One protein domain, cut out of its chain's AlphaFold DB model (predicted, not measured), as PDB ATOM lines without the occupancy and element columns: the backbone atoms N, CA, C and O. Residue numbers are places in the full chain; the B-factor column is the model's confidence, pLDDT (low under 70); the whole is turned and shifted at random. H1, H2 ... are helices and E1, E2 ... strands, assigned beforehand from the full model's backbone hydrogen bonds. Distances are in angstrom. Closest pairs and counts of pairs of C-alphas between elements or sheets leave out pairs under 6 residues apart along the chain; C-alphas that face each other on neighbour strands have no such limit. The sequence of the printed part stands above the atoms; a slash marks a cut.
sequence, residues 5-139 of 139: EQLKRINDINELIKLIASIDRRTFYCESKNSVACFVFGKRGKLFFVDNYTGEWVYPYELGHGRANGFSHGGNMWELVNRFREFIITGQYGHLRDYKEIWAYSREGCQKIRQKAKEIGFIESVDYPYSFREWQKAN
ATOM      1  N   GLU A   5     -29.410  43.396 -36.012       96.88
ATOM      2  CA  GLU A   5     -29.559  42.574 -37.217       96.88
ATOM      3  C   GLU A   5     -31.024  42.196 -37.470       96.88
ATOM      4  O   GLU A   5     -31.471  42.148 -38.614       96.88
ATOM      5  N   GLN A   6     -31.797  41.969 -36.404       97.56
ATOM      6  CA  GLN A   6     -33.234  41.699 -36.501       97.56
ATOM      7  C   GLN A   6     -34.001  42.947 -36.955       97.56
ATOM      8  O   GLN A   6     -34.949  42.827 -37.727       97.56
ATOM      9  N   LEU A   7     -33.572  44.139 -36.516       97.56
ATOM     10  CA  LEU A   7     -34.123  45.423 -36.962       97.56
ATOM     11  C   LEU A   7     -33.812  45.711 -38.437       97.56
ATOM     12  O   LEU A   7     -34.660  46.247 -39.146       97.56
ATOM     13  N   LYS A   8     -32.634  45.319 -38.929       98.00
ATOM     14  CA  LYS A   8     -32.340  45.385 -40.364       98.00
ATOM     15  C   LYS A   8     -33.263  44.447 -41.149       98.00
ATOM     16  O   LYS A   8     -33.973  44.892 -42.044       98.00
ATOM     17  N   ARG A   9     -33.319  43.168 -40.762       98.44
ATOM     18  CA  ARG A   9     -34.098  42.151 -41.489       98.44
ATOM     19  C   ARG A   9     -35.602  42.419 -41.491       98.44
ATOM     20  O   ARG A   9     -36.249  42.164 -42.497       98.44
ATOM     21  N   ILE A  10     -36.177  42.944 -40.405       98.25
ATOM     22  CA  ILE A  10     -37.604  43.315 -40.398       98.25
ATOM     23  C   ILE A  10     -37.897  44.453 -41.385       98.25
ATOM     24  O   ILE A  10     -38.914  44.403 -42.071       98.25
ATOM     25  N   ASN A  11     -37.002  45.439 -41.506       98.38
ATOM     26  CA  ASN A  11     -37.146  46.516 -42.484       98.38
ATOM     27  C   ASN A  11     -37.023  45.979 -43.911       98.38
ATOM     28  O   ASN A  11     -37.900  46.246 -44.729       98.38
ATOM     29  N   ASP A  12     -36.013  45.147 -44.172       98.50
ATOM     30  CA  ASP A  12     -35.806  44.496 -45.468       98.50
ATOM     31  C   ASP A  12     -37.034  43.668 -45.902       98.50
ATOM     32  O   ASP A  12     -37.506  43.758 -47.037       98.50
ATOM     33  N   ILE A  13     -37.601  42.881 -44.982       98.50
ATOM     34  CA  ILE A  13     -38.815  42.097 -45.238       98.50
ATOM     35  C   ILE A  13     -40.031  42.998 -45.450       98.50
ATOM     36  O   ILE A  13     -40.839  42.729 -46.334       98.50
ATOM     37  N   ASN A  14     -40.172  44.081 -44.688       98.62
ATOM     38  CA  ASN A  14     -41.265  45.029 -44.893       98.62
ATOM     39  C   ASN A  14     -41.167  45.741 -46.251       98.62
ATOM     40  O   ASN A  14     -42.197  46.005 -46.868       98.62
ATOM     41  N   GLU A  15     -39.963  46.023 -46.754       98.50
ATOM     42  CA  GLU A  15     -39.767  46.500 -48.129       98.50
ATOM     43  C   GLU A  15     -40.175  45.451 -49.166       98.50
ATOM     44  O   GLU A  15     -40.869  45.779 -50.130       98.50
ATOM     45  N   LEU A  16     -39.803  44.185 -48.957       98.50
ATOM     46  CA  LEU A  16     -40.214  43.089 -49.833       98.50
ATOM     47  C   LEU A  16     -41.741  42.917 -49.850       98.50
ATOM     48  O   LEU A  16     -42.328  42.772 -50.921       98.50
ATOM     49  N   ILE A  17     -42.402  42.989 -48.691       98.06
ATOM     50  CA  ILE A  17     -43.866  42.928 -48.595       98.06
ATOM     51  C   ILE A  17     -44.507  44.100 -49.344       98.06
ATOM     52  O   ILE A  17     -45.457  43.885 -50.091       98.06
ATOM     53  N   LYS A  18     -43.969  45.319 -49.216       98.31
ATOM     54  CA  LYS A  18     -44.448  46.482 -49.983       98.31
ATOM     55  C   LYS A  18     -44.314  46.275 -51.491       98.31
ATOM     56  O   LYS A  18     -45.235  46.623 -52.225       98.31
ATOM     57  N   LEU A  19     -43.209  45.686 -51.954       98.19
ATOM     58  CA  LEU A  19     -43.035  45.344 -53.366       98.19
ATOM     59  C   LEU A  19     -44.109  44.348 -53.823       98.19
ATOM     60  O   LEU A  19     -44.802  44.617 -54.802       98.19
ATOM     61  N   ILE A  20     -44.292  43.248 -53.088       96.56
ATOM     62  CA  ILE A  20     -45.319  42.231 -53.369       96.56
ATOM     63  C   ILE A  20     -46.723  42.867 -53.414       96.56
ATOM     64  O   ILE A  20     -47.503  42.603 -54.326       96.56
ATOM     65  N   ALA A  21     -47.011  43.772 -52.482       96.75
ATOM     66  CA  ALA A  21     -48.266  44.514 -52.386       96.75
ATOM     67  C   ALA A  21     -48.492  45.527 -53.520       96.75
ATOM     68  O   ALA A  21     -49.611  46.000 -53.702       96.75
ATOM     69  N   SER A  22     -47.461  45.858 -54.299       96.94
ATOM     70  CA  SER A  22     -47.535  46.865 -55.365       96.94
ATOM     71  C   SER A  22     -47.652  46.288 -56.778       96.94
ATOM     72  O   SER A  22     -47.940  47.035 -57.712       96.94
ATOM     73  N   ILE A  23     -47.450  44.979 -56.953       95.81
ATOM     74  CA  ILE A  23     -47.392  44.342 -58.276       95.81
ATOM     75  C   ILE A  23     -48.435  43.236 -58.429       95.81
ATOM     76  O   ILE A  23     -48.927  42.687 -57.447       95.81
ATOM     77  N   ASP A  24     -48.754  42.896 -59.679       94.62
ATOM     78  CA  ASP A  24     -49.682  41.823 -60.056       94.62
ATOM     79  C   ASP A  24     -50.970  41.815 -59.206       94.62
ATOM     80  O   ASP A  24     -51.772  42.749 -59.264       94.62
ATOM     81  N   ARG A  25     -51.188  40.760 -58.405       93.00
ATOM     82  CA  ARG A  25     -52.390  40.581 -57.573       93.00
ATOM     83  C   ARG A  25     -52.361  41.393 -56.278       93.00
ATOM     84  O   ARG A  25     -53.335  41.329 -55.532       93.00
ATOM     85  N   ARG A  26     -51.278  42.133 -56.013       93.94
ATOM     86  CA  ARG A  26     -51.100  43.002 -54.842       93.94
ATOM     87  C   ARG A  26     -51.313  42.238 -53.533       93.94
ATOM     88  O   ARG A  26     -52.065  42.654 -52.654       93.94
ATOM     89  N   THR A  27     -50.681  41.073 -53.409       92.38
ATOM     90  CA  THR A  27     -50.750  40.262 -52.180       92.38
ATOM     91  C   THR A  27     -50.249  41.108 -51.014       92.38
ATOM     92  O   THR A  27     -49.301  41.865 -51.177       92.38
ATOM     93  N   PHE A  28     -50.882  40.991 -49.846       94.19
ATOM     94  CA  PHE A  28     -50.657  41.853 -48.676       94.19
ATOM     95  C   PHE A  28     -51.183  43.293 -48.785       94.19
ATOM     96  O   PHE A  28     -51.065  44.029 -47.809       94.19
ATOM     97  N   TYR A  29     -51.813  43.701 -49.893       96.38
ATOM     98  CA  TYR A  29     -52.531  44.977 -49.993       96.38
ATOM     99  C   TYR A  29     -54.038  44.795 -49.790       96.38
ATOM    100  O   TYR A  29     -54.651  43.861 -50.305       96.38
ATOM    101  N   CYS A  30     -54.647  45.679 -49.001       95.31
ATOM    102  CA  CYS A  30     -56.089  45.773 -48.818       95.31
ATOM    103  C   CYS A  30     -56.581  47.087 -49.426       95.31
ATOM    104  O   CYS A  30     -56.313  48.157 -48.883       95.31
ATOM    105  N   GLU A  31     -57.328  47.001 -50.528       93.50
ATOM    106  CA  GLU A  31     -57.828  48.175 -51.251       93.50
ATOM    107  C   GLU A  31     -58.864  48.965 -50.447       93.50
ATOM    108  O   GLU A  31     -58.751  50.181 -50.334       93.50
ATOM    109  N   SER A  32     -59.818  48.283 -49.804       93.75
ATOM    110  CA  SER A  32     -60.878  48.941 -49.026       93.75
ATOM    111  C   SER A  32     -60.360  49.727 -47.819       93.75
ATOM    112  O   SER A  32     -61.024  50.653 -47.363       93.75
ATOM    113  N   LYS A  33     -59.180  49.369 -47.303       93.06
ATOM    114  CA  LYS A  33     -58.524  50.047 -46.177       93.06
ATOM    115  C   LYS A  33     -57.294  50.854 -46.584       93.06
ATOM    116  O   LYS A  33     -56.684  51.470 -45.716       93.06
ATOM    117  N   ASN A  34     -56.917  50.825 -47.865       94.31
ATOM    118  CA  ASN A  34     -55.663  51.377 -48.375       94.31
ATOM    119  C   ASN A  34     -54.455  51.015 -47.480       94.31
ATOM    120  O   ASN A  34     -53.694  51.877 -47.045       94.31
ATOM    121  N   SER A  35     -54.333  49.728 -47.134       95.12
ATOM    122  CA  SER A  35     -53.389  49.236 -46.121       95.12
ATOM    123  C   SER A  35     -52.510  48.112 -46.662       95.12
ATOM    124  O   SER A  35     -52.968  47.280 -47.447       95.12
ATOM    125  N   VAL A  36     -51.252  48.069 -46.222       97.56
ATOM    126  CA  VAL A  36     -50.272  47.029 -46.562       97.56
ATOM    127  C   VAL A  36     -49.869  46.296 -45.288       97.56
ATOM    128  O   VAL A  36     -49.579  46.933 -44.276       97.56
ATOM    129  N   ALA A  37     -49.836  44.965 -45.341       97.25
ATOM    130  CA  ALA A  37     -49.436  44.152 -44.200       97.25
ATOM    131  C   ALA A  37     -47.957  44.390 -43.875       97.25
ATOM    132  O   ALA A  37     -47.159  44.716 -44.756       97.25
ATOM    133  N   CYS A  38     -47.561  44.226 -42.620       98.12
ATOM    134  CA  CYS A  38     -46.167  44.430 -42.233       98.12
ATOM    135  C   CYS A  38     -45.813  43.674 -40.958       98.12
ATOM    136  O   CYS A  38     -46.675  43.270 -40.188       98.12
ATOM    137  N   PHE A  39     -44.524  43.495 -40.711       98.12
ATOM    138  CA  PHE A  39     -44.015  43.020 -39.438       98.12
ATOM    139  C   PHE A  39     -43.670  44.180 -38.512       98.12
ATOM    140  O   PHE A  39     -43.083  45.180 -38.932       98.12
ATOM    141  N   VAL A  40     -43.950  43.995 -37.222       97.31
ATOM    142  CA  VAL A  40     -43.583  44.930 -36.155       97.31
ATOM    143  C   VAL A  40     -43.030  44.189 -34.941       97.31
ATOM    144  O   VAL A  40     -43.477  43.093 -34.597       97.31
ATOM    145  N   PHE A  41     -42.069  44.798 -34.247       96.31
ATOM    146  CA  PHE A  41     -41.691  44.358 -32.905       96.31
ATOM    147  C   PHE A  41     -42.594  45.032 -31.872       96.31
ATOM    148  O   PHE A  41     -42.588  46.249 -31.714       96.31
ATOM    149  N   GLY A  42     -43.359  44.223 -31.148       91.81
ATOM    150  CA  GLY A  42     -44.198  44.668 -30.049       91.81
ATOM    151  C   GLY A  42     -43.451  44.830 -28.728       91.81
ATOM    152  O   GLY A  42     -42.221  44.723 -28.626       91.81
ATOM    153  N   LYS A  43     -44.231  45.033 -27.659       87.19
ATOM    154  CA  LYS A  43     -43.703  45.100 -26.290       87.19
ATOM    155  C   LYS A  43     -42.869  43.852 -25.977       87.19
ATOM    156  O   LYS A  43     -43.195  42.741 -26.390       87.19
ATOM    157  N   ARG A  44     -41.785  44.046 -25.218       86.50
ATOM    158  CA  ARG A  44     -40.819  42.995 -24.836       86.50
ATOM    159  C   ARG A  44     -40.064  42.358 -26.020       86.50
ATOM    160  O   ARG A  44     -39.372  41.368 -25.820       86.50
ATOM    161  N   GLY A  45     -40.130  42.943 -27.222       88.38
ATOM    162  CA  GLY A  45     -39.370  42.488 -28.394       88.38
ATOM    163  C   GLY A  45     -39.952  41.259 -29.092       88.38
ATOM    164  O   GLY A  45     -39.235  40.594 -29.833       88.38
ATOM    165  N   LYS A  46     -41.231  40.944 -28.863       91.38
ATOM    166  CA  LYS A  46     -41.935  39.898 -29.616       91.38
ATOM    167  C   LYS A  46     -42.273  40.398 -31.018       91.38
ATOM    168  O   LYS A  46     -42.700  41.537 -31.166       91.38
ATOM    169  N   LEU A  47     -42.093  39.548 -32.022       95.12
ATOM    170  CA  LEU A  47     -42.419  39.860 -33.413       95.12
ATOM    171  C   LEU A  47     -43.894  39.550 -33.699       95.12
ATOM    172  O   LEU A  47     -44.374  38.482 -33.322       95.12
ATOM    173  N   PHE A  48     -44.574  40.463 -34.386       95.62
ATOM    174  CA  PHE A  48     -45.955  40.324 -34.843       95.62
ATOM    175  C   PHE A  48     -46.053  40.632 -36.335       95.62
ATOM    176  O   PHE A  48     -45.289  41.449 -36.849       95.62
ATOM    177  N   PHE A  49     -47.005  39.991 -37.004       96.38
ATOM    178  CA  PHE A  49     -47.447  40.327 -38.350       96.38
ATOM    179  C   PHE A  49     -48.764  41.099 -38.244       96.38
ATOM    180  O   PHE A  49     -49.731  40.596 -37.683       96.38
ATOM    181  N   VAL A  50     -48.798  42.324 -38.746       96.44
ATOM    182  CA  VAL A  50     -49.997  43.157 -38.808       96.44
ATOM    183  C   VAL A  50     -50.725  42.828 -40.102       96.44
ATOM    184  O   VAL A  50     -50.213  43.098 -41.189       96.44
ATOM    185  N   ASP A  51     -51.903  42.222 -39.981       94.81
ATOM    186  CA  ASP A  51     -52.728  41.843 -41.125       94.81
ATOM    187  C   ASP A  51     -53.329  43.090 -41.797       94.81
ATOM    188  O   ASP A  51     -53.854  43.986 -41.136       94.81
ATOM    189  N   ASN A  52     -53.249  43.164 -43.124       93.44
ATOM    190  CA  ASN A  52     -53.708  44.323 -43.894       93.44
ATOM    191  C   ASN A  52     -55.231  44.499 -43.878       93.44
ATOM    192  O   ASN A  52     -55.713  45.628 -43.991       93.44
ATOM    193  N   TYR A  53     -55.985  43.401 -43.786       92.12
ATOM    194  CA  TYR A  53     -57.439  43.427 -43.831       92.12
ATOM    195  C   TYR A  53     -58.037  43.624 -42.444       92.12
ATOM    196  O   TYR A  53     -58.918  44.463 -42.283       92.12
ATOM    197  N   THR A  54     -57.587  42.898 -41.425       91.00
ATOM    198  CA  THR A  54     -58.144  43.008 -40.068       91.00
ATOM    199  C   THR A  54     -57.493  44.142 -39.276       91.00
ATOM    200  O   THR A  54     -58.188  44.814 -38.519       91.00
ATOM    201  N   GLY A  55     -56.207  44.427 -39.510       91.88
ATOM    202  CA  GLY A  55     -55.389  45.320 -38.681       91.88
ATOM    203  C   GLY A  55     -54.862  44.652 -37.406       91.88
ATOM    204  O   GLY A  55     -54.185  45.298 -36.604       91.88
ATOM    205  N   GLU A  56     -55.166  43.368 -37.206       92.81
ATOM    206  CA  GLU A  56     -54.805  42.626 -36.004       92.81
ATOM    207  C   GLU A  56     -53.312  42.302 -35.961       92.81
ATOM    208  O   GLU A  56     -52.668  42.039 -36.980       92.81
ATOM    209  N   TRP A  57     -52.767  42.276 -34.745       93.50
ATOM    210  CA  TRP A  57     -51.392  41.854 -34.491       93.50
ATOM    211  C   TRP A  57     -51.350  40.335 -34.370       93.50
ATOM    212  O   TRP A  57     -51.497  39.759 -33.291       93.50
ATOM    213  N   VAL A  58     -51.130  39.677 -35.499       91.88
ATOM    214  CA  VAL A  58     -51.048  38.227 -35.597       91.88
ATOM    215  C   VAL A  58     -49.694  37.759 -35.080       91.88
ATOM    216  O   VAL A  58     -48.647  38.251 -35.501       91.88
ATOM    217  N   TYR A  59     -49.692  36.799 -34.156       90.06
ATOM    218  CA  TYR A  59     -48.464  36.202 -33.635       90.06
ATOM    219  C   TYR A  59     -47.977  35.094 -34.593       90.06
ATOM    220  O   TYR A  59     -48.602  34.035 -34.643       90.06
ATOM    221  N   PRO A  60     -46.894  35.300 -35.371       83.06
ATOM    222  CA  PRO A  60     -46.540  34.466 -36.519       83.06
ATOM    223  C   PRO A  60     -45.609  33.318 -36.111       83.06
ATOM    224  O   PRO A  60     -44.514  33.158 -36.650       83.06
ATOM    225  N   TYR A  61     -46.023  32.558 -35.103       82.94
ATOM    226  CA  TYR A  61     -45.360  31.339 -34.645       82.94
ATOM    227  C   TYR A  61     -46.294  30.163 -34.890       82.94
ATOM    228  O   TYR A  61     -47.504  30.367 -34.986       82.94
ATOM    229  N   GLU A  62     -45.725  28.964 -35.030       66.00
ATOM    230  CA  GLU A  62     -46.475  27.754 -35.363       66.00
ATOM    231  C   GLU A  62     -47.770  27.662 -34.562       66.00
ATOM    232  O   GLU A  62     -47.791  27.690 -33.330       66.00
ATOM    233  N   LEU A  63     -48.864  27.576 -35.303       62.47
ATOM    234  CA  LEU A  63     -50.144  27.178 -34.767       62.47
ATOM    235  C   LEU A  63     -50.264  25.686 -35.031       62.47
ATOM    236  O   LEU A  63     -49.767  25.199 -36.046       62.47
ATOM    237  N   GLY A  64     -50.929  24.968 -34.128       57.34
ATOM    238  CA  GLY A  64     -51.368  23.602 -34.402       57.34
ATOM    239  C   GLY A  64     -52.376  23.556 -35.561       57.34
ATOM    240  O   GLY A  64     -52.346  24.357 -36.488       57.34
ATOM    241  N   HIS A  65     -53.353  22.656 -35.507       53.19
ATOM    242  CA  HIS A  65     -54.333  22.455 -36.591       53.19
ATOM    243  C   HIS A  65     -55.348  23.609 -36.820       53.19
ATOM    244  O   HIS A  65     -56.377  23.400 -37.457       53.19
ATOM    245  N   GLY A  66     -55.104  24.817 -36.297       60.06
ATOM    246  CA  GLY A  66     -56.033  25.952 -36.318       60.06
ATOM    247  C   GLY A  66     -55.591  27.112 -37.213       60.06
ATOM    248  O   GLY A  66     -54.412  27.276 -37.523       60.06
ATOM    249  N   ARG A  67     -56.550  27.962 -37.606       65.69
ATOM    250  CA  ARG A  67     -56.248  29.240 -38.270       65.69
ATOM    251  C   ARG A  67     -55.622  30.215 -37.276       65.69
ATOM    252  O   ARG A  67     -56.008  30.255 -36.112       65.69
ATOM    253  N   ALA A  68     -54.702  31.038 -37.762       74.31
ATOM    254  CA  ALA A  68     -54.186  32.159 -36.996       74.31
ATOM    255  C   ALA A  68     -55.298  33.166 -36.726       74.31
ATOM    256  O   ALA A  68     -55.863  33.733 -37.661       74.31
ATOM    257  N   ASN A  69     -55.617  33.380 -35.450       78.31
ATOM    258  CA  ASN A  69     -56.580  34.401 -35.053       78.31
ATOM    259  C   ASN A  69     -56.139  35.761 -35.615       78.31
ATOM    260  O   ASN A  69     -54.998  36.174 -35.415       78.31
ATOM    261  N   GLY A  70     -57.041  36.426 -36.338       80.44
ATOM    262  CA  GLY A  70     -56.784  37.724 -36.971       80.44
ATOM    263  C   GLY A  70     -56.103  37.669 -38.344       80.44
ATOM    264  O   GLY A  70     -56.021  38.705 -38.997       80.44
ATOM    265  N   PHE A  71     -55.668  36.496 -38.820       86.62
ATOM    266  CA  PHE A  71     -55.062  36.347 -40.145       86.62
ATOM    267  C   PHE A  71     -56.124  36.136 -41.223       86.62
ATOM    268  O   PHE A  71     -56.908  35.185 -41.166       86.62
ATOM    269  N   SER A  72     -56.140  37.016 -42.217       84.62
ATOM    270  CA  SER A  72     -57.153  37.032 -43.274       84.62
ATOM    271  C   SER A  72     -56.758  36.241 -44.526       84.62
ATOM    272  O   SER A  72     -57.621  35.909 -45.342       84.62
ATOM    273  N   HIS A  73     -55.474  35.910 -44.693       84.31
ATOM    274  CA  HIS A  73     -54.983  35.198 -45.875       84.31
ATOM    275  C   HIS A  73     -55.095  33.665 -45.759       84.31
ATOM    276  O   HIS A  73     -55.329  33.094 -44.694       84.31
ATOM    277  N   GLY A  74     -54.910  32.972 -46.889       84.69
ATOM    278  CA  GLY A  74     -54.907  31.506 -46.960       84.69
ATOM    279  C   GLY A  74     -53.614  30.849 -46.451       84.69
ATOM    280  O   GLY A  74     -52.596  31.507 -46.237       84.69
ATOM    281  N   GLY A  75     -53.636  29.517 -46.321       83.12
ATOM    282  CA  GLY A  75     -52.549  28.728 -45.717       83.12
ATOM    283  C   GLY A  75     -51.176  28.874 -46.386       83.12
ATOM    284  O   GLY A  75     -50.176  28.988 -45.686       83.12
ATOM    285  N   ASN A  76     -51.108  28.977 -47.717       84.88
ATOM    286  CA  ASN A  76     -49.830  29.202 -48.416       84.88
ATOM    287  C   ASN A  76     -49.162  30.522 -47.999       84.88
ATOM    288  O   ASN A  76     -47.944  30.613 -47.895       84.88
ATOM    289  N   MET A  77     -49.971  31.548 -47.731       89.50
ATOM    290  CA  MET A  77     -49.471  32.851 -47.299       89.50
ATOM    291  C   MET A  77     -49.081  32.841 -45.821       89.50
ATOM    292  O   MET A  77     -48.137  33.524 -45.435       89.50
ATOM    293  N   TRP A  78     -49.740  32.009 -45.008       89.69
ATOM    294  CA  TRP A  78     -49.309  31.754 -43.636       89.69
ATOM    295  C   TRP A  78     -47.906  31.143 -43.589       89.69
ATOM    296  O   TRP A  78     -47.063  31.591 -42.813       89.69
ATOM    297  N   GLU A  79     -47.624  30.158 -44.441       89.12
ATOM    298  CA  GLU A  79     -46.293  29.549 -44.528       89.12
ATOM    299  C   GLU A  79     -45.218  30.584 -44.886       89.12
ATOM    300  O   GLU A  79     -44.190  30.660 -44.213       89.12
ATOM    301  N   LEU A  80     -45.485  31.443 -45.874       93.06
ATOM    302  CA  LEU A  80     -44.567  32.518 -46.249       93.06
ATOM    303  C   LEU A  80     -44.302  33.489 -45.090       93.06
ATOM    304  O   LEU A  80     -43.149  33.811 -44.805       93.06
ATOM    305  N   VAL A  81     -45.352  33.925 -44.387       94.31
ATOM    306  CA  VAL A  81     -45.234  34.791 -43.201       94.31
ATOM    307  C   VAL A  81     -44.372  34.122 -42.123       94.31
ATOM    308  O   VAL A  81     -43.538  34.776 -41.497       94.31
ATOM    309  N   ASN A  82     -44.492  32.806 -41.938       92.88
ATOM    310  CA  ASN A  82     -43.645  32.063 -41.008       92.88
ATOM    311  C   ASN A  82     -42.177  32.005 -41.457       92.88
ATOM    312  O   ASN A  82     -41.292  32.173 -40.618       92.88
ATOM    313  N   ARG A  83     -41.906  31.846 -42.759       94.69
ATOM    314  CA  ARG A  83     -40.540  31.908 -43.308       94.69
ATOM    315  C   ARG A  83     -39.919  33.292 -43.160       94.69
ATOM    316  O   ARG A  83     -38.766  33.400 -42.755       94.69
ATOM    317  N   PHE A  84     -40.685  34.353 -43.400       96.94
ATOM    318  CA  PHE A  84     -40.246  35.720 -43.121       96.94
ATOM    319  C   PHE A  84     -39.913  35.918 -41.642       96.94
ATOM    320  O   PHE A  84     -38.854  36.453 -41.319       96.94
ATOM    321  N   ARG A  85     -40.767  35.436 -40.730       95.88
ATOM    322  CA  ARG A  85     -40.498  35.467 -39.285       95.88
ATOM    323  C   ARG A  85     -39.212  34.726 -38.930       95.88
ATOM    324  O   ARG A  85     -38.412  35.256 -38.162       95.88
ATOM    325  N   GLU A  86     -39.014  33.521 -39.456       95.94
ATOM    326  CA  GLU A  86     -37.806  32.723 -39.228       95.94
ATOM    327  C   GLU A  86     -36.560  33.497 -39.661       95.94
ATOM    328  O   GLU A  86     -35.691  33.746 -38.828       95.94
ATOM    329  N   PHE A  87     -36.547  34.023 -40.886       97.62
ATOM    330  CA  PHE A  87     -35.458  34.862 -41.379       97.62
ATOM    331  C   PHE A  87     -35.219  36.101 -40.507       97.62
ATOM    332  O   PHE A  87     -34.082  36.381 -40.130       97.62
ATOM    333  N   ILE A  88     -36.265  36.835 -40.108       97.62
ATOM    334  CA  ILE A  88     -36.116  38.011 -39.236       97.62
ATOM    335  C   ILE A  88     -35.407  37.624 -37.934       97.62
ATOM    336  O   ILE A  88     -34.460  38.300 -37.515       97.62
ATOM    337  N   ILE A  89     -35.818  36.521 -37.308       96.38
ATOM    338  CA  ILE A  89     -35.302  36.103 -36.004       96.38
ATOM    339  C   ILE A  89     -33.903  35.491 -36.106       96.38
ATOM    340  O   ILE A  89     -33.029  35.901 -35.334       96.38
ATOM    341  N   THR A  90     -33.686  34.558 -37.034       96.19
ATOM    342  CA  THR A  90     -32.491  33.698 -37.094       96.19
ATOM    343  C   THR A  90     -31.502  34.104 -38.184       96.19
ATOM    344  O   THR A  90     -30.312  33.841 -38.045       96.19
ATOM    345  N   GLY A  91     -31.965  34.773 -39.243       96.50
ATOM    346  CA  GLY A  91     -31.185  35.036 -40.453       96.50
ATOM    347  C   GLY A  91     -31.058  33.831 -41.388       96.50
ATOM    348  O   GLY A  91     -30.334  33.922 -42.372       96.50
ATOM    349  N   GLN A  92     -31.734  32.712 -41.101       96.25
ATOM    350  CA  GLN A  92     -31.749  31.551 -41.989       96.25
ATOM    351  C   GLN A  92     -32.527  31.853 -43.266       96.25
ATOM    352  O   GLN A  92     -33.602  32.455 -43.213       96.25
ATOM    353  N   TYR A  93     -31.990  31.399 -44.396       94.69
ATOM    354  CA  TYR A  93     -32.641  31.540 -45.691       94.69
ATOM    355  C   TYR A  93     -34.033  30.905 -45.694       94.69
ATOM    356  O   TYR A  93     -34.263  29.839 -45.121       94.69
ATOM    357  N   GLY A  94     -34.959  31.575 -46.368       93.62
ATOM    358  CA  GLY A  94     -36.299  31.083 -46.627       93.62
ATOM    359  C   GLY A  94     -36.495  30.705 -48.091       93.62
ATOM    360  O   GLY A  94     -35.563  30.452 -48.850       93.62
ATOM    361  N   HIS A  95     -37.758  30.664 -48.492       91.50
ATOM    362  CA  HIS A  95     -38.177  30.469 -49.872       91.50
ATOM    363  C   HIS A  95     -39.523  31.155 -50.089       91.50
ATOM    364  O   HIS A  95     -40.332  31.256 -49.167       91.50
ATOM    365  N   LEU A  96     -39.771  31.617 -51.314       91.12
ATOM    366  CA  LEU A  96     -40.999  32.347 -51.647       91.12
ATOM    367  C   LEU A  96     -42.176  31.421 -51.982       91.12
ATOM    368  O   LEU A  96     -43.322  31.778 -51.722       91.12
ATOM    369  N   ARG A  97     -41.904  30.242 -52.570       84.56
ATOM    370  CA  ARG A  97     -42.927  29.348 -53.160       84.56
ATOM    371  C   ARG A  97     -43.917  30.121 -54.042       84.56
ATOM    372  O   ARG A  97     -45.126  29.905 -53.996       84.56
ATOM    373  N   ASP A  98     -43.385  31.018 -54.859       83.12
ATOM    374  CA  ASP A  98     -44.123  31.934 -55.729       83.12
ATOM    375  C   ASP A  98     -44.596  31.274 -57.033       83.12
ATOM    376  O   ASP A  98     -44.703  31.927 -58.067       83.12
ATOM    377  N   TYR A  99     -44.886  29.969 -56.991       82.38
ATOM    378  CA  TYR A  99     -45.428  29.248 -58.135       82.38
ATOM    379  C   TYR A  99     -46.676  29.963 -58.650       82.38
ATOM    380  O   TYR A  99     -47.548  30.354 -57.860       82.38
ATOM    381  N   LYS A 100     -46.801  30.084 -59.975       86.12
ATOM    382  CA  LYS A 100     -47.963  30.727 -60.603       86.12
ATOM    383  C   LYS A 100     -49.286  30.105 -60.148       86.12
ATOM    384  O   LYS A 100     -50.281  30.807 -60.050       86.12
ATOM    385  N   GLU A 101     -49.307  28.807 -59.842       87.25
ATOM    386  CA  GLU A 101     -50.496  28.104 -59.350       87.25
ATOM    387  C   GLU A 101     -50.924  28.561 -57.946       87.25
ATOM    388  O   GLU A 101     -52.084  28.404 -57.580       87.25
ATOM    389  N   ILE A 102     -50.002  29.126 -57.163       82.94
ATOM    390  CA  ILE A 102     -50.257  29.607 -55.803       82.94
ATOM    391  C   ILE A 102     -50.539  31.110 -55.809       82.94
ATOM    392  O   ILE A 102     -51.506  31.557 -55.195       82.94
ATOM    393  N   TRP A 103     -49.688  31.893 -56.472       88.44
ATOM    394  CA  TRP A 103     -49.754  33.354 -56.401       88.44
ATOM    395  C   TRP A 103     -50.571  33.956 -57.550       88.44
ATOM    396  O   TRP A 103     -51.156  35.023 -57.380       88.44
ATOM    397  N   ALA A 104     -50.641  33.275 -58.700       90.88
ATOM    398  CA  ALA A 104     -51.155  33.803 -59.967       90.88
ATOM    399  C   ALA A 104     -50.435  35.085 -60.431       90.88
ATOM    400  O   ALA A 104     -51.039  35.955 -61.058       90.88
ATOM    401  N   TYR A 105     -49.148  35.209 -60.094       93.56
ATOM    402  CA  TYR A 105     -48.291  36.321 -60.510       93.56
ATOM    403  C   TYR A 105     -47.705  36.030 -61.883       93.56
ATOM    404  O   TYR A 105     -47.619  34.875 -62.303       93.56
ATOM    405  N   SER A 106     -47.314  37.089 -62.581       94.81
ATOM    406  CA  SER A 106     -46.600  36.986 -63.845       94.81
ATOM    407  C   SER A 106     -45.153  36.537 -63.609       94.81
ATOM    408  O   SER A 106     -44.592  36.735 -62.532       94.81
ATOM    409  N   ARG A 107     -44.498  35.972 -64.633       93.31
ATOM    410  CA  ARG A 107     -43.072  35.605 -64.532       93.31
ATOM    411  C   ARG A 107     -42.206  36.826 -64.223       93.31
ATOM    412  O   ARG A 107     -41.264  36.720 -63.446       93.31
ATOM    413  N   GLU A 108     -42.541  37.975 -64.805       94.25
ATOM    414  CA  GLU A 108     -41.854  39.237 -64.542       94.25
ATOM    415  C   GLU A 108     -42.038  39.688 -63.086       94.25
ATOM    416  O   GLU A 108     -41.058  40.037 -62.426       94.25
ATOM    417  N   GLY A 109     -43.265  39.632 -62.558       95.25
ATOM    418  CA  GLY A 109     -43.553  39.957 -61.162       95.25
ATOM    419  C   GLY A 109     -42.814  39.042 -60.187       95.25
ATOM    420  O   GLY A 109     -42.123  39.531 -59.291       95.25
ATOM    421  N   CYS A 110     -42.860  37.727 -60.420       94.69
ATOM    422  CA  CYS A 110     -42.069  36.743 -59.678       94.69
ATOM    423  C   CYS A 110     -40.573  37.075 -59.722       94.69
ATOM    424  O   CYS A 110     -39.920  37.122 -58.682       94.69
ATOM    425  N   GLN A 111     -40.018  37.379 -60.898       94.88
ATOM    426  CA  GLN A 111     -38.596  37.699 -61.033       94.88
ATOM    427  C   GLN A 111     -38.205  38.970 -60.265       94.88
ATOM    428  O   GLN A 111     -37.162  38.982 -59.610       94.88
ATOM    429  N   LYS A 112     -39.043  40.016 -60.283       96.56
ATOM    430  CA  LYS A 112     -38.824  41.240 -59.491       96.56
ATOM    431  C   LYS A 112     -38.795  40.942 -57.989       96.56
ATOM    432  O   LYS A 112     -37.881  41.391 -57.297       96.56
ATOM    433  N   ILE A 113     -39.747  40.146 -57.494       96.44
ATOM    434  CA  ILE A 113     -39.804  39.726 -56.084       96.44
ATOM    435  C   ILE A 113     -38.569  38.900 -55.722       96.44
ATOM    436  O   ILE A 113     -37.919  39.190 -54.720       96.44
ATOM    437  N   ARG A 114     -38.214  37.902 -56.539       96.19
ATOM    438  CA  ARG A 114     -37.036  37.047 -56.325       96.19
ATOM    439  C   ARG A 114     -35.752  37.870 -56.289       96.19
ATOM    440  O   ARG A 114     -34.921  37.661 -55.413       96.19
ATOM    441  N   GLN A 115     -35.596  38.839 -57.187       97.50
ATOM    442  CA  GLN A 115     -34.409  39.689 -57.206       97.50
ATOM    443  C   GLN A 115     -34.276  40.505 -55.915       97.50
ATOM    444  O   GLN A 115     -33.203  40.500 -55.313       97.50
ATOM    445  N   LYS A 116     -35.364  41.131 -55.446       98.06
ATOM    446  CA  LYS A 116     -35.355  41.864 -54.171       98.06
ATOM    447  C   LYS A 116     -35.134  40.927 -52.982       98.06
ATOM    448  O   LYS A 116     -34.364  41.250 -52.087       98.06
ATOM    449  N   ALA A 117     -35.759  39.751 -52.980       97.69
ATOM    450  CA  ALA A 117     -35.580  38.748 -51.935       97.69
ATOM    451  C   ALA A 117     -34.128  38.240 -51.852       97.69
ATOM    452  O   ALA A 117     -33.618  38.027 -50.752       97.69
ATOM    453  N   LYS A 118     -33.442  38.085 -52.991       97.69
ATOM    454  CA  LYS A 118     -32.014  37.745 -53.036       97.69
ATOM    455  C   LYS A 118     -31.138  38.901 -52.553       97.69
ATOM    456  O   LYS A 118     -30.224  38.678 -51.770       97.69
ATOM    457  N   GLU A 119     -31.430  40.128 -52.985       97.88
ATOM    458  CA  GLU A 119     -30.716  41.346 -52.565       97.88
ATOM    459  C   GLU A 119     -30.703  41.509 -51.039       97.88
ATOM    460  O   GLU A 119     -29.664  41.807 -50.456       97.88
ATOM    461  N   ILE A 120     -31.836  41.251 -50.379       97.31
ATOM    462  CA  ILE A 120     -31.938  41.335 -48.916       97.31
ATOM    463  C   ILE A 120     -31.414  40.087 -48.187       97.31
ATOM    464  O   ILE A 120     -31.455  40.031 -46.958       97.31
ATOM    465  N   GLY A 121     -30.952  39.075 -48.924       97.38
ATOM    466  CA  GLY A 121     -30.448  37.818 -48.374       97.38
ATOM    467  C   GLY A 121     -31.526  36.893 -47.807       97.38
ATOM    468  O   GLY A 121     -31.200  36.018 -47.015       97.38
ATOM    469  N   PHE A 122     -32.800  37.065 -48.178       97.88
ATOM    470  CA  PHE A 122     -33.870  36.156 -47.751       97.88
ATOM    471  C   PHE A 122     -33.791  34.803 -48.470       97.88
ATOM    472  O   PHE A 122     -34.086  33.773 -47.871       97.88
ATOM    473  N   ILE A 123     -33.376  34.795 -49.738       96.69
ATOM    474  CA  ILE A 123     -33.161  33.588 -50.551       96.69
ATOM    475  C   ILE A 123     -31.741  33.581 -51.124       96.69
ATOM    476  O   ILE A 123     -31.172  34.639 -51.388       96.69
ATOM    477  N   GLU A 124     -31.184  32.394 -51.366       94.06
ATOM    478  CA  GLU A 124     -29.824  32.247 -51.914       94.06
ATOM    479  C   GLU A 124     -29.764  32.445 -53.438       94.06
ATOM    480  O   GLU A 124     -28.819  33.024 -53.982       94.06
ATOM    481  N   SER A 125     -30.791  31.984 -54.152       92.25
ATOM    482  CA  SER A 125     -30.848  31.996 -55.615       92.25
ATOM    483  C   SER A 125     -32.205  32.481 -56.106       92.25
ATOM    484  O   SER A 125     -33.203  32.303 -55.426       92.25
ATOM    485  N   VAL A 126     -32.244  33.077 -57.300       90.81
ATOM    486  CA  VAL A 126     -33.496  33.421 -58.005       90.81
ATOM    487  C   VAL A 126     -33.977  32.298 -58.924       90.81
ATOM    488  O   VAL A 126     -35.056  32.405 -59.509       90.81
ATOM    489  N   ASP A 127     -33.175  31.243 -59.064       85.69
ATOM    490  CA  ASP A 127     -33.454  30.106 -59.932       85.69
ATOM    491  C   ASP A 127     -34.478  29.168 -59.279       85.69
ATOM    492  O   ASP A 127     -34.158  28.132 -58.702       85.69
ATOM    493  N   TYR A 128     -35.733  29.610 -59.301       78.81
ATOM    494  CA  TYR A 128     -36.890  28.828 -58.894       78.81
ATOM    495  C   TYR A 128     -37.721  28.472 -60.125       78.81
ATOM    496  O   TYR A 128     -37.952  29.334 -60.985       78.81
ATOM    497  N   PRO A 129     -38.306  27.269 -60.174       86.00
ATOM    498  CA  PRO A 129     -39.326  26.973 -61.163       86.00
ATOM    499  C   PRO A 129     -40.482  27.969 -61.038       86.00
ATOM    500  O   PRO A 129     -40.921  28.305 -59.937       86.00
ATOM    501  N   TYR A 130     -40.975  28.483 -62.160       87.44
ATOM    502  CA  TYR A 130     -42.088  29.439 -62.151       87.44
ATOM    503  C   TYR A 130     -43.446  28.745 -61.984       87.44
ATOM    504  O   TYR A 130     -44.420  29.342 -61.529       87.44
ATOM    505  N   SER A 131     -43.523  27.466 -62.340       88.81
ATOM    506  CA  SER A 131     -44.738  26.663 -62.228       88.81
ATOM    507  C   SER A 131     -44.457  25.296 -61.636       88.81
ATOM    508  O   SER A 131     -43.340  24.786 -61.748       88.81
ATOM    509  N   PHE A 132     -45.491  24.660 -61.088       86.00
ATOM    510  CA  PHE A 132     -45.389  23.281 -60.607       86.00
ATOM    511  C   PHE A 132     -44.901  22.318 -61.702       86.00
ATOM    512  O   PHE A 132     -44.065  21.458 -61.452       86.00
ATOM    513  N   ARG A 133     -45.341  22.521 -62.951       87.12
ATOM    514  CA  ARG A 133     -44.883  21.727 -64.103       87.12
ATOM    515  C   ARG A 133     -43.392  21.907 -64.398       87.12
ATOM    516  O   ARG A 133     -42.746  20.964 -64.839       87.12
ATOM    517  N   GLU A 134     -42.857  23.113 -64.225       88.44
ATOM    518  CA  GLU A 134     -41.413  23.347 -64.351       88.44
ATOM    519  C   GLU A 134     -40.659  22.683 -63.197       88.44
ATOM    520  O   GLU A 134     -39.634  22.053 -63.431       88.44
ATOM    521  N   TRP A 135     -41.202  22.749 -61.977       86.06
ATOM    522  CA  TRP A 135     -40.599  22.115 -60.804       86.06
ATOM    523  C   TRP A 135     -40.500  20.596 -60.968       86.06
ATOM    524  O   TRP A 135     -39.432  20.038 -60.737       86.06
ATOM    525  N   GLN A 136     -41.560  19.955 -61.471       85.88
ATOM    526  CA  GLN A 136     -41.592  18.521 -61.792       85.88
ATOM    527  C   GLN A 136     -40.638  18.093 -62.914       85.88
ATOM    528  O   GLN A 136     -40.423  16.907 -63.104       85.88
ATOM    529  N   LYS A 137     -40.150  19.022 -63.742       86.19
ATOM    530  CA  LYS A 137     -39.159  18.705 -64.784       86.19
ATOM    531  C   LYS A 137     -37.728  18.855 -64.286       86.19
ATOM    532  O   LYS A 137     -36.822  18.298 -64.894       86.19
ATOM    533  N   ALA A 138     -37.535  19.672 -63.255       79.38
ATOM    534  CA  ALA A 138     -36.234  19.969 -62.673       79.38
ATOM    535  C   ALA A 138     -35.858  19.015 -61.522       79.38
ATOM    536  O   ALA A 138     -34.704  19.023 -61.104       79.38
ATOM    537  N   ASN A 139     -36.817  18.226 -61.022       73.62
ATOM    538  CA  ASN A 139     -36.668  17.227 -59.956       73.62
ATOM    539  C   ASN A 139     -37.261  15.898 -60.416       73.62
ATOM    540  O   ASN A 139     -36.725  14.849 -60.006       73.62
TER     541      ASN A 139
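What this domain is: This is residues 5 to 139 of the 139 residues of an uncharacterized protein of Bacillus pumilus (UniProt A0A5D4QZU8). The longest helix, H1, makes the middle of a row, with helix H4 along one side of it and the small strand hairpin E1 E2 along the other, while helix H2 packs across the row's face on part of H1, near the hairpin. Short H5 sits far out at one end of the longest axis, past little H3, and the hairpin's turn at Lys 43 lies at the other end. The 135 printed residues hold, in chain order, H1, E1, E2, H2, H3, H4 and H5; the two strands make an antiparallel sheet in the order E1 - E2. The class is mostly helix, with 66 residues, under half, in named elements. The whole is compact, with a radius of gyration of the C-alphas of 14.6 A and spans of 46 by 34 by 30 A.

How they stand to each other: Begin at H1, residues 5 to 22. With residues 6 to 13 alone it touches H2, residues 75 to 90; their closest C-alphas, of Arg 9 and Ile 88, are 5.1 A apart, at a shallow tilt of 28 degrees, opposite ways. With residues 16 to 20 alone it touches H4, residues 107 to 119, at a shallow tilt of 12 degrees, opposite ways; look at Leu 16 and Lys 116, whose C-alphas are the closest at 6.6 A. H2 and H4 are apart. E1, residues 38 to 41, comes closest to H1 at Cys 38, its C-alpha 5.6 A from that of Asn 14. It forms a hairpin with E2, residues 47 to 50, antiparallel at 147 degrees, with N 40 and O 48 at 2.9 A and N 50 and O 38 at 2.7 A, within hydrogen-bond range. The closest C-alphas of E2 and H2, of Leu 47 and Arg 85, are 7.6 A apart. H3, residues 100 to 103, and H5, residues 132 to 138, are close but not clearly touching, with the C-alphas of Glu 101 and Phe 132 the closest at 7.1 A. In H1, H2, H4 and H5 every O i to N i+4 pair is within hydrogen-bond range; H3 is too short for such a pair.

Where its parts are: Find C-alpha 5 at (-29.559, 42.574, -37.217); from there H1 runs 25.9 A to Ser 22. H2 runs 22.4 A from C-alpha 75 at (-52.549, 28.728, -45.717), and H4 runs 18.1 A. H5 ends at C-alpha 138, (-36.234, 19.969, -62.673).

The domain as a whole: The C-alphas farthest apart, of Lys 43 and Lys 137, are 46.9 A apart. The printed part has no cut. The links H1 to E1, E2 to H2 and H4 to H5 are long. Residues 62 to 67 have pLDDT under 70.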